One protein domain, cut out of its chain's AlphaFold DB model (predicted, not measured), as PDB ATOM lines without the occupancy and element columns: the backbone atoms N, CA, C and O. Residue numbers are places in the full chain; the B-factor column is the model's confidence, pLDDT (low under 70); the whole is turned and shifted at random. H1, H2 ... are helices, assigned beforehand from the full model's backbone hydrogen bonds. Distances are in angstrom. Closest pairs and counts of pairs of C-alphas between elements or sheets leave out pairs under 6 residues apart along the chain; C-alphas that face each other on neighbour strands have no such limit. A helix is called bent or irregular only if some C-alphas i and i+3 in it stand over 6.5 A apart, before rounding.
ATOM      1  N   VAL A  87     154.284 158.560 120.891       98.12
ATOM      2  CA  VAL A  87     154.519 157.835 122.157       98.12
ATOM      3  C   VAL A  87     155.676 156.841 122.018       98.12
ATOM      4  O   VAL A  87     156.523 156.757 122.910       98.12
ATOM      5  N   ALA A  88     155.751 156.116 120.898       98.25
ATOM      6  CA  ALA A  88     156.879 155.238 120.595       98.25
ATOM      7  C   ALA A  88     158.175 156.041 120.394       98.25
ATOM      8  O   ALA A  88     159.221 155.659 120.922       98.25
ATOM      9  N   TRP A  89     158.101 157.199 119.723       98.44
ATOM     10  CA  TRP A  89     159.237 158.117 119.593       98.44
ATOM     11  C   TRP A  89     159.799 158.525 120.958       98.44
ATOM     12  O   TRP A  89     160.999 158.412 121.191       98.44
ATOM     13  N   GLN A  90     158.949 158.943 121.897       98.31
ATOM     14  CA  GLN A  90     159.370 159.377 123.237       98.31
ATOM     15  C   GLN A  90     160.137 158.301 124.020       98.31
ATOM     16  O   GLN A  90     160.991 158.640 124.837       98.31
ATOM     17  N   GLN A  91     159.850 157.021 123.774       97.25
ATOM     18  CA  GLN A  91     160.487 155.887 124.457       97.25
ATOM     19  C   GLN A  91     161.714 155.344 123.712       97.25
ATOM     20  O   GLN A  91     162.485 154.561 124.271       97.25
ATOM     21  N   ALA A  92     161.907 155.740 122.454       97.19
ATOM     22  CA  ALA A  92     162.973 155.224 121.616       97.19
ATOM     23  C   ALA A  92     164.354 155.762 122.009       97.19
ATOM     24  O   ALA A  92     164.521 156.892 122.472       97.19
ATOM     25  N   THR A  93     165.381 154.953 121.746       97.62
ATOM     26  CA  THR A  93     166.771 155.387 121.906       97.62
ATOM     27  C   THR A  93     167.136 156.435 120.860       97.62
ATOM     28  O   THR A  93     166.646 156.401 119.729       97.62
ATOM     29  N   TYR A  94     168.071 157.323 121.205       97.06
ATOM     30  CA  TYR A  94     168.599 158.315 120.267       97.06
ATOM     31  C   TYR A  94     169.124 157.680 118.971       97.06
ATOM     32  O   TYR A  94     168.877 158.202 117.892       97.06
ATOM     33  N   LYS A  95     169.785 156.516 119.055       97.19
ATOM     34  CA  LYS A  95     170.289 155.803 117.873       97.19
ATOM     35  C   LYS A  95     169.164 155.400 116.913       97.19
ATOM     36  O   LYS A  95     169.291 155.641 115.721       97.19
ATOM     37  N   ASN A  96     168.066 154.830 117.420       98.12
ATOM     38  CA  ASN A  96     166.924 154.445 116.581       98.12
ATOM     39  C   ASN A  96     166.257 155.681 115.951       98.12
ATOM     40  O   ASN A  96     165.994 155.705 114.748       98.12
ATOM     41  N   LYS A  97     166.066 156.749 116.737       98.38
ATOM     42  CA  LYS A  97     165.559 158.038 116.240       98.38
ATOM     43  C   LYS A  97     166.421 158.586 115.102       98.38
ATOM     44  O   LYS A  97     165.907 158.903 114.034       98.38
ATOM     45  N   LEU A  98     167.734 158.640 115.321       98.31
ATOM     46  CA  LEU A  98     168.701 159.156 114.360       98.31
ATOM     47  C   LEU A  98     168.725 158.324 113.073       98.31
ATOM     48  O   LEU A  98     168.692 158.899 111.988       98.31
ATOM     49  N   ALA A  99     168.739 156.995 113.193       98.06
ATOM     50  CA  ALA A  99     168.673 156.090 112.051       98.06
ATOM     51  C   ALA A  99     167.352 156.246 111.275       98.06
ATOM     52  O   ALA A  99     167.386 156.386 110.061       98.06
ATOM     53  N   THR A 100     166.209 156.363 111.963       98.25
ATOM     54  CA  THR A 100     164.899 156.614 111.323       98.25
ATOM     55  C   THR A 100     164.898 157.933 110.536       98.25
ATOM     56  O   THR A 100     164.418 157.997 109.404       98.25
ATOM     57  N   CYS A 101     165.445 159.012 111.106       98.12
ATOM     58  CA  CYS A 101     165.559 160.285 110.391       98.12
ATOM     59  C   CYS A 101     166.499 160.181 109.181       98.12
ATOM     60  O   CYS A 101     166.195 160.741 108.126       98.12
ATOM     61  N   ALA A 102     167.618 159.463 109.316       97.75
ATOM     62  CA  ALA A 102     168.570 159.249 108.231       97.75
ATOM     63  C   ALA A 102     167.962 158.434 107.081       97.75
ATOM     64  O   ALA A 102     168.098 158.843 105.930       97.75
ATOM     65  N   ASP A 103     167.249 157.349 107.387       97.25
ATOM     66  CA  ASP A 103     166.537 156.513 106.415       97.25
ATOM     67  C   ASP A 103     165.534 157.340 105.607       97.25
ATOM     68  O   ASP A 103     165.480 157.250 104.378       97.25
ATOM     69  N   LEU A 104     164.778 158.214 106.277       95.88
ATOM     70  CA  LEU A 104     163.818 159.068 105.596       95.88
ATOM     71  C   LEU A 104     164.508 160.098 104.683       95.88
ATOM     72  O   LEU A 104     164.108 160.251 103.527       95.88
ATOM     73  N   ILE A 105     165.560 160.778 105.158       96.56
ATOM     74  CA  ILE A 105     166.331 161.728 104.332       96.56
ATOM     75  C   ILE A 105     166.952 161.013 103.128       96.56
ATOM     76  O   ILE A 105     166.847 161.512 102.007       96.56
ATOM     77  N   ALA A 106     167.548 159.837 103.334       96.38
ATOM     78  CA  ALA A 106     168.120 159.027 102.265       96.38
ATOM     79  C   ALA A 106     167.054 158.625 101.235       96.38
ATOM     80  O   ALA A 106     167.285 158.753 100.032       96.38
ATOM     81  N   ALA A 107     165.862 158.222 101.686       95.31
ATOM     82  CA  ALA A 107     164.746 157.899 100.801       95.31
ATOM     83  C   ALA A 107     164.286 159.110  99.969       95.31
ATOM     84  O   ALA A 107     163.970 158.956  98.789       95.31
ATOM     85  N   MET A 108     164.267 160.315 100.547       94.81
ATOM     86  CA  MET A 108     163.931 161.541  99.811       94.81
ATOM     87  C   MET A 108     165.028 161.978  98.846       94.81
ATOM     88  O   MET A 108     164.709 162.394  97.733       94.81
ATOM     89  N   TYR A 109     166.297 161.839  99.230       96.06
ATOM     90  CA  TYR A 109     167.436 162.091  98.350       96.06
ATOM     91  C   TYR A 109     167.396 161.179  97.118       96.06
ATOM     92  O   TYR A 109     167.500 161.658  95.990       96.06
ATOM     93  N   GLN A 110     167.173 159.874  97.321       96.25
ATOM     94  CA  GLN A 110     167.075 158.886  96.239       96.25
ATOM     95  C   GLN A 110     165.906 159.153  95.286       96.25
ATOM     96  O   GLN A 110     165.965 158.781  94.118       96.25
ATOM     97  N   LYS A 111     164.832 159.773  95.783       95.81
ATOM     98  CA  LYS A 111     163.645 160.129  94.996       95.81
ATOM     99  C   LYS A 111     163.703 161.550  94.424       95.81
ATOM    100  O   LYS A 111     162.701 161.996  93.874       95.81
ATOM    101  N   GLU A 112     164.824 162.260  94.581       95.81
ATOM    102  CA  GLU A 112     164.998 163.659  94.156       95.81
ATOM    103  C   GLU A 112     163.909 164.606  94.702       95.81
ATOM    104  O   GLU A 112     163.495 165.572  94.056       95.81
ATOM    105  N   MET A 113     163.424 164.308  95.912       95.25
ATOM    106  CA  MET A 113     162.378 165.073  96.604       95.25
ATOM    107  C   MET A 113     162.953 166.122  97.555       95.25
ATOM    108  O   MET A 113     162.202 166.904  98.137       95.25
ATOM    109  N   LEU A 114     164.274 166.131  97.745       96.25
ATOM    110  CA  LEU A 114     164.929 167.184  98.501       96.25
ATOM    111  C   LEU A 114     165.037 168.461  97.663       96.25
ATOM    112  O   LEU A 114     165.069 168.433  96.430       96.25
ATOM    113  N   SER A 115     165.134 169.603  98.337       95.88
ATOM    114  CA  SER A 115     165.405 170.874  97.673       95.88
ATOM    115  C   SER A 115     166.726 170.816  96.901       95.88
ATOM    116  O   SER A 115     167.672 170.140  97.308       95.88
ATOM    117  N   ALA A 116     166.831 171.572  95.804       96.38
ATOM    118  CA  ALA A 116     168.029 171.571  94.958       96.38
ATOM    119  C   ALA A 116     169.318 171.863  95.751       96.38
ATOM    120  O   ALA A 116     170.370 171.296  95.467       96.38
ATOM    121  N   LYS A 117     169.226 172.710  96.787       95.06
ATOM    122  CA  LYS A 117     170.336 172.984  97.704       95.06
ATOM    123  C   LYS A 117     170.824 171.705  98.387       95.06
ATOM    124  O   LYS A 117     172.017 171.436  98.352       95.06
ATOM    125  N   LEU A 118     169.922 170.932  98.990       95.38
ATOM    126  CA  LEU A 118     170.283 169.708  99.706       95.38
ATOM    127  C   LEU A 118     170.686 168.581  98.752       95.38
ATOM    128  O   LEU A 118     171.671 167.899  99.016       95.38
ATOM    129  N   GLN A 119     169.987 168.439  97.623       96.69
ATOM    130  CA  GLN A 119     170.304 167.431  96.609       96.69
ATOM    131  C   GLN A 119     171.749 167.568  96.102       96.69
ATOM    132  O   GLN A 119     172.426 166.567  95.899       96.69
ATOM    133  N   ASN A 120     172.240 168.803  95.960       95.69
ATOM    134  CA  ASN A 120     173.607 169.080  95.515       95.69
ATOM    135  C   ASN A 120     174.653 169.019  96.644       95.69
ATOM    136  O   ASN A 120     175.844 168.934  96.363       95.69
ATOM    137  N   GLN A 121     174.234 169.123  97.908       95.31
ATOM    138  CA  GLN A 121     175.136 169.128  99.066       95.31
ATOM    139  C   GLN A 121     175.435 167.722  99.594       95.31
ATOM    140  O   GLN A 121     176.504 167.502 100.153       95.31
ATOM    141  N   ILE A 122     174.515 166.773  99.420       96.62
ATOM    142  CA  ILE A 122     174.684 165.397  99.890       96.62
ATOM    143  C   ILE A 122     175.489 164.606  98.855       96.62
ATOM    144  O   ILE A 122     175.008 164.342  97.752       96.62
ATOM    145  N   SER A 123     176.705 164.202  99.231       94.50
ATOM    146  CA  SER A 123     177.562 163.315  98.425       94.50
ATOM    147  C   SER A 123     177.848 161.983  99.120       94.50
ATOM    148  O   SER A 123     178.301 161.028  98.493       94.50
ATOM    149  N   SER A 124     177.596 161.910 100.425       95.50
ATOM    150  CA  SER A 124     177.886 160.753 101.259       95.50
ATOM    151  C   SER A 124     176.874 160.614 102.395       95.50
ATOM    152  O   SER A 124     176.138 161.544 102.730       95.50
ATOM    153  N   VAL A 125     176.866 159.450 103.047       93.88
ATOM    154  CA  VAL A 125     176.022 159.228 104.232       93.88
ATOM    155  C   VAL A 125     176.407 160.156 105.391       93.88
ATOM    156  O   VAL A 125     175.566 160.513 106.210       93.88
ATOM    157  N   GLN A 126     177.661 160.605 105.456       95.56
ATOM    158  CA  GLN A 126     178.144 161.526 106.482       95.56
ATOM    159  C   GLN A 126     177.461 162.897 106.384       95.56
ATOM    160  O   GLN A 126     177.173 163.488 107.424       95.56
ATOM    161  N   ASP A 127     177.116 163.345 105.174       97.25
ATOM    162  CA  ASP A 127     176.419 164.619 104.938       97.25
ATOM    163  C   ASP A 127     174.950 164.572 105.395       97.25
ATOM    164  O   ASP A 127     174.357 165.597 105.729       97.25
ATOM    165  N   ILE A 128     174.367 163.370 105.482       97.50
ATOM    166  CA  ILE A 128     173.004 163.148 105.990       97.50
ATOM    167  C   ILE A 128     172.957 163.267 107.516       97.50
ATOM    168  O   ILE A 128     171.943 163.683 108.074       97.50
ATOM    169  N   LYS A 129     174.048 162.928 108.214       97.44
ATOM    170  CA  LYS A 129     174.090 162.912 109.682       97.44
ATOM    171  C   LYS A 129     173.624 164.220 110.331       97.44
ATOM    172  O   LYS A 129     172.708 164.135 111.146       97.44
ATOM    173  N   PRO A 130     174.175 165.405 110.004       97.69
ATOM    174  CA  PRO A 130     173.727 166.650 110.628       97.69
ATOM    175  C   PRO A 130     172.244 166.948 110.363       97.69
ATOM    176  O   PRO A 130     171.549 167.406 111.265       97.69
ATOM    177  N   LEU A 131     171.731 166.611 109.176       97.31
ATOM    178  CA  LEU A 131     170.313 166.777 108.836       97.31
ATOM    179  C   LEU A 131     169.421 165.852 109.678       97.31
ATOM    180  O   LEU A 131     168.382 166.271 110.186       97.31
ATOM    181  N   ALA A 132     169.840 164.599 109.863       98.06
ATOM    182  CA  ALA A 132     169.128 163.639 110.699       98.06
ATOM    183  C   ALA A 132     169.145 164.064 112.176       98.06
ATOM    184  O   ALA A 132     168.126 163.961 112.851       98.06
ATOM    185  N   GLN A 133     170.273 164.584 112.671       98.38
ATOM    186  CA  GLN A 133     170.379 165.120 114.031       98.38
ATOM    187  C   GLN A 133     169.444 166.314 114.245       98.38
ATOM    188  O   GLN A 133     168.770 166.374 115.271       98.38
ATOM    189  N   GLU A 134     169.371 167.225 113.274       97.81
ATOM    190  CA  GLU A 134     168.455 168.366 113.310       97.81
ATOM    191  C   GLU A 134     166.990 167.908 113.346       97.81
ATOM    192  O   GLU A 134     166.233 168.367 114.196       97.81
ATOM    193  N   LEU A 135     166.598 166.931 112.520       97.81
ATOM    194  CA  LEU A 135     165.242 166.368 112.579       97.81
ATOM    195  C   LEU A 135     164.923 165.710 113.924       97.81
ATOM    196  O   LEU A 135     163.806 165.860 114.414       97.81
ATOM    197  N   VAL A 136     165.878 164.999 114.534       98.50
ATOM    198  CA  VAL A 136     165.666 164.405 115.862       98.50
ATOM    199  C   VAL A 136     165.389 165.489 116.902       98.50
ATOM    200  O   VAL A 136     164.468 165.327 117.697       98.50
ATOM    201  N   LEU A 137     166.142 166.593 116.878       98.00
ATOM    202  CA  LEU A 137     165.947 167.716 117.801       98.00
ATOM    203  C   LEU A 137     164.563 168.358 117.634       98.00
ATOM    204  O   LEU A 137     163.868 168.577 118.626       98.00
ATOM    205  N   GLU A 138     164.148 168.613 116.393       97.81
ATOM    206  CA  GLU A 138     162.836 169.198 116.086       97.81
ATOM    207  C   GLU A 138     161.684 168.271 116.507       97.81
ATOM    208  O   GLU A 138     160.702 168.712 117.108       97.81
ATOM    209  N   LEU A 139     161.811 166.964 116.263       97.94
ATOM    210  CA  LEU A 139     160.817 165.980 116.692       97.94
ATOM    211  C   LEU A 139     160.775 165.803 118.211       97.94
ATOM    212  O   LEU A 139     159.691 165.675 118.772       97.94
ATOM    213  N   ASP A 140     161.921 165.806 118.894       98.38
ATOM    214  CA  ASP A 140     161.967 165.737 120.360       98.38
ATOM    215  C   ASP A 140     161.298 166.962 120.996       98.38
ATOM    216  O   ASP A 140     160.595 166.829 122.003       98.38
ATOM    217  N   ALA A 141     161.451 168.140 120.387       97.62
ATOM    218  CA  ALA A 141     160.737 169.341 120.800       97.62
ATOM    219  C   ALA A 141     159.225 169.224 120.538       97.62
ATOM    220  O   ALA A 141     158.425 169.496 121.437       97.62
ATOM    221  N   ALA A 142     158.826 168.774 119.343       96.38
ATOM    222  CA  ALA A 142     157.422 168.614 118.957       96.38
ATOM    223  C   ALA A 142     156.687 167.547 119.793       96.38
ATOM    224  O   ALA A 142     155.506 167.695 120.121       96.38
ATOM    225  N   PHE A 143     157.388 166.480 120.172       97.56
ATOM    226  CA  PHE A 143     156.849 165.338 120.911       97.56
ATOM    227  C   PHE A 143     157.287 165.312 122.373       97.56
ATOM    228  O   PHE A 143     157.355 164.240 122.980       97.56
ATOM    229  N   LYS A 144     157.559 166.475 122.970       97.06
ATOM    230  CA  LYS A 144     157.890 166.573 124.393       97.06
ATOM    231  C   LYS A 144     156.805 165.890 125.252       97.06
ATOM    232  O   LYS A 144     155.634 166.251 125.125       97.06
ATOM    233  N   PRO A 145     157.158 164.935 126.136       96.62
ATOM    234  CA  PRO A 145     156.169 164.229 126.943       96.62
ATOM    235  C   PRO A 145     155.303 165.168 127.787       96.62
ATOM    236  O   PRO A 145     155.804 166.125 128.382       96.62
ATOM    237  N   ALA A 146     154.006 164.868 127.870       95.75
ATOM    238  CA  ALA A 146     153.103 165.567 128.781       95.75
ATOM    239  C   ALA A 146     153.360 165.167 130.248       95.75
ATOM    240  O   ALA A 146     153.968 164.139 130.531       95.75
ATOM    241  N   GLU A 147     152.849 165.971 131.185       93.81
ATOM    242  CA  GLU A 147     153.086 165.817 132.633       93.81
ATOM    243  C   GLU A 147     152.697 164.442 133.192       93.81
ATOM    244  O   GLU A 147     153.368 163.925 134.082       93.81
ATOM    245  N   SER A 148     151.618 163.844 132.679       96.00
ATOM    246  CA  SER A 148     151.165 162.514 133.080       96.00
ATOM    247  C   SER A 148     151.143 161.553 131.899       96.00
ATOM    248  O   SER A 148     150.909 161.945 130.754       96.00
ATOM    249  N   ILE A 149     151.340 160.266 132.196       95.00
ATOM    250  CA  ILE A 149     151.333 159.189 131.199       95.00
ATOM    251  C   ILE A 149     149.993 159.152 130.448       95.00
ATOM    252  O   ILE A 149     149.984 159.008 129.226       95.00
ATOM    253  N   ASP A 150     148.869 159.322 131.150       96.12
ATOM    254  CA  ASP A 150     147.535 159.269 130.539       96.12
ATOM    255  C   ASP A 150     147.289 160.449 129.600       96.12
ATOM    256  O   ASP A 150     146.864 160.256 128.459       96.12
ATOM    257  N   LYS A 151     147.641 161.667 130.033       96.38
ATOM    258  CA  LYS A 151     147.546 162.868 129.193       96.38
ATOM    259  C   LYS A 151     148.462 162.755 127.977       96.38
ATOM    260  O   LYS A 151     148.068 163.108 126.870       96.38
ATOM    261  N   ASN A 152     149.659 162.206 128.164       97.25
ATOM    262  CA  ASN A 152     150.603 161.978 127.081       97.25
ATOM    263  C   ASN A 152     150.034 161.021 126.024       97.25
ATOM    264  O   ASN A 152     150.042 161.341 124.838       97.25
ATOM    265  N   LYS A 153     149.463 159.886 126.448       96.75
ATOM    266  CA  LYS A 153     148.804 158.941 125.535       96.75
ATOM    267  C   LYS A 153     147.635 159.590 124.793       96.75
ATOM    268  O   LYS A 153     147.533 159.407 123.582       96.75
ATOM    269  N   GLN A 154     146.793 160.366 125.475       95.88
ATOM    270  CA  GLN A 154     145.661 161.055 124.842       95.88
ATOM    271  C   GLN A 154     146.101 162.024 123.735       95.88
ATOM    272  O   GLN A 154     145.455 162.082 122.692       95.88
ATOM    273  N   ILE A 155     147.204 162.751 123.938       96.25
ATOM    274  CA  ILE A 155     147.712 163.734 122.969       96.25
ATOM    275  C   ILE A 155     148.431 163.048 121.796       96.25
ATOM    276  O   ILE A 155     148.230 163.426 120.641       96.25
ATOM    277  N   TYR A 156     149.271 162.048 122.078       97.44
ATOM    278  CA  TYR A 156     150.311 161.597 121.145       97.44
ATOM    279  C   TYR A 156     150.051 160.247 120.461       97.44
ATOM    280  O   TYR A 156     150.767 159.908 119.521       97.44
ATOM    281  N   THR A 157     149.032 159.477 120.863       96.12
ATOM    282  CA  THR A 157     148.760 158.149 120.260       96.12
ATOM    283  C   THR A 157     148.425 158.227 118.767       96.12
ATOM    284  O   THR A 157     148.787 157.328 118.013       96.12
ATOM    285  N   ASN A 158     147.789 159.318 118.333       95.31
ATOM    286  CA  ASN A 158     147.378 159.525 116.940       95.31
ATOM    287  C   ASN A 158     148.345 160.423 116.148       95.31
ATOM    288  O   ASN A 158     148.024 160.832 115.039       95.31
ATOM    289  N   GLN A 159     149.505 160.767 116.715       95.62
ATOM    290  CA  GLN A 159     150.498 161.621 116.059       95.62
ATOM    291  C   GLN A 159     151.535 160.743 115.354       95.62
ATOM    292  O   GLN A 159     152.379 160.135 116.012       95.62
ATOM    293  N   SER A 160     151.452 160.658 114.026       96.88
ATOM    294  CA  SER A 160     152.351 159.854 113.189       96.88
ATOM    295  C   SER A 160     153.724 160.514 113.033       96.88
ATOM    296  O   SER A 160     153.828 161.695 112.688       96.88
ATOM    297  N   ILE A 161     154.798 159.743 113.230       96.88
ATOM    298  CA  ILE A 161     156.175 160.245 113.097       96.88
ATOM    299  C   ILE A 161     156.478 160.629 111.649       96.88
ATOM    300  O   ILE A 161     157.008 161.708 111.394       96.88
ATOM    301  N   LYS A 162     156.114 159.782 110.679       94.75
ATOM    302  CA  LYS A 162     156.339 160.061 109.253       94.75
ATOM    303  C   LYS A 162     155.657 161.355 108.812       94.75
ATOM    304  O   LYS A 162     156.261 162.130 108.077       94.75
ATOM    305  N   GLU A 163     154.421 161.589 109.247       94.25
ATOM    306  CA  GLU A 163     153.683 162.811 108.905       94.25
ATOM    307  C   GLU A 163     154.351 164.046 109.508       94.25
ATOM    308  O   GLU A 163     154.579 165.027 108.799       94.25
ATOM    309  N   ALA A 164     154.752 163.969 110.780       96.19
ATOM    310  CA  ALA A 164     155.475 165.048 111.440       96.19
ATOM    311  C   ALA A 164     156.810 165.357 110.750       96.19
ATOM    312  O   ALA A 164     157.123 166.529 110.543       96.19
ATOM    313  N   ILE A 165     157.571 164.340 110.324       94.88
ATOM    314  CA  ILE A 165     158.817 164.581 109.590       94.88
ATOM    315  C   ILE A 165     158.539 165.262 108.247       94.88
ATOM    316  O   ILE A 165     159.195 166.249 107.925       94.88
ATOM    317  N   VAL A 166     157.562 164.787 107.471       92.69
ATOM    318  CA  VAL A 166     157.202 165.417 106.187       92.69
ATOM    319  C   VAL A 166     156.778 166.877 106.390       92.69
ATOM    320  O   VAL A 166     157.196 167.756 105.630       92.69
ATOM    321  N   MET A 167     156.011 167.161 107.446       94.31
ATOM    322  CA  MET A 167     155.616 168.522 107.806       94.31
ATOM    323  C   MET A 167     156.833 169.389 108.158       94.31
ATOM    324  O   MET A 167     156.969 170.488 107.620       94.31
ATOM    325  N   LEU A 168     157.748 168.892 108.997       95.06
ATOM    326  CA  LEU A 168     158.989 169.592 109.354       95.06
ATOM    327  C   LEU A 168     159.844 169.890 108.121       95.06
ATOM    328  O   LEU A 168     160.307 171.014 107.944       95.06
ATOM    329  N   LEU A 169     160.013 168.921 107.225       93.12
ATOM    330  CA  LEU A 169     160.790 169.101 106.000       93.12
ATOM    331  C   LEU A 169     160.178 170.141 105.066       93.12
ATOM    332  O   LEU A 169     160.908 170.948 104.487       93.12
ATOM    333  N   THR A 170     158.850 170.159 104.965       93.50
ATOM    334  CA  THR A 170     158.117 171.190 104.223       93.50
ATOM    335  C   THR A 170     158.357 172.569 104.838       93.50
ATOM    336  O   THR A 170     158.770 173.489 104.136       93.50
ATOM    337  N   MET A 171     158.186 172.710 106.157       94.38
ATOM    338  CA  MET A 171     158.384 173.988 106.858       94.38
ATOM    339  C   MET A 171     159.823 174.505 106.754       94.38
ATOM    340  O   MET A 171     160.046 175.711 106.679       94.38
ATOM    341  N   LYS A 172     160.809 173.603 106.702       92.94
ATOM    342  CA  LYS A 172     162.227 173.953 106.548       92.94
ATOM    343  C   LYS A 172     162.642 174.244 105.103       92.94
ATOM    344  O   LYS A 172     163.797 174.607 104.880       92.94
ATOM    345  N   GLY A 173     161.753 174.056 104.125       94.44
ATOM    346  CA  GLY A 173     162.091 174.163 102.701       94.44
ATOM    347  C   GLY A 173     163.095 173.098 102.248       94.44
ATOM    348  O   GLY A 173     163.920 173.333 101.362       94.44
TER     349      GLY A 173
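What this domain is: This is residues 87 to 173 of the 176 residues of an uncharacterized protein of Pseudoalteromonas arctica (UniProt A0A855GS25). Two long helices, H2 and H4, cross near their middles as an X, and H6 packs across H4 beside that crossing. The short helix H3 caps one end of the long axis and H5 lies at the other end, with the small helix H1 between H5 and the crossing. The printed part has 87 residues with six named helices, H1 to H6 in order along the chain, and no named strand; its class is all helix. It is only just compact, close to loose, with a radius of gyration of the C-alphas of 14.0 A, and its elongated outline spans 45 by 23 by 17 A.

Where its parts are: Find C-alpha 87 at (154.519, 157.835, 122.157); here H1, residues 87 to 91, begins. Next comes H2, residues 94 to 110, which runs 24.1 A from first to last C-alpha. H3 follows as residues 116 to 121. Look for C-alpha 125 at (176.022, 159.228, 104.232), where H4, residues 125 to 142, sets out on its 25.5 A. H4 is only just irregular: C-alphas 127 and 130 are 6.6 A apart, and its line is a rough one. H5 is residues 149 to 156, 10.4 A long. H6, residues 161 to 171, is 15.3 A long and ends at C-alpha 171, (158.384, 173.988, 106.858).

How they stand to each other: Start at H1, which only just touches H5, with 3 pairs of C-alphas within 8 A; the closest are those of Val 87 and Tyr 156, 5.7 A apart. H1 is close to H2 but not clearly touching, the closest C-alphas being those of Trp 89 and Lys 97 at 7.2 A. H2 touches H4, and H4 does so with residues 128 to 136 alone; look at the C-alphas of Cys 101 and Ala 132, the closest of the two helices at 4.9 A. Their lines stand at a steep tilt of 61 degrees, opposite ways. H3 is close to H2 but not clearly touching, with the C-alphas of Tyr 109 and Gln 119 closest at 6.3 A. H4 touches H6 with residues 135 to 139 alone, about perpendicular at 78 degrees; the C-alphas of Leu 135 and Ile 165 are closest at 7.3 A. H2 and H6 are near each other, while H3 and H5 are apart. Every O i to N i+4 pair is within hydrogen-bond range in H1, H2, H3, H5 and H6, and 12 of 14 are in H4.

The domain as a whole: The two C-alphas farthest apart are those of Asn 120 in H3 and Asp 150 in H5, 44.8 A. The printed part has no cut. The link from H4 to H5, 6 residues, is short but not tight, and the other links are tight. The mean pLDDT of the printed part is 96.4, and no printed residue is under 70.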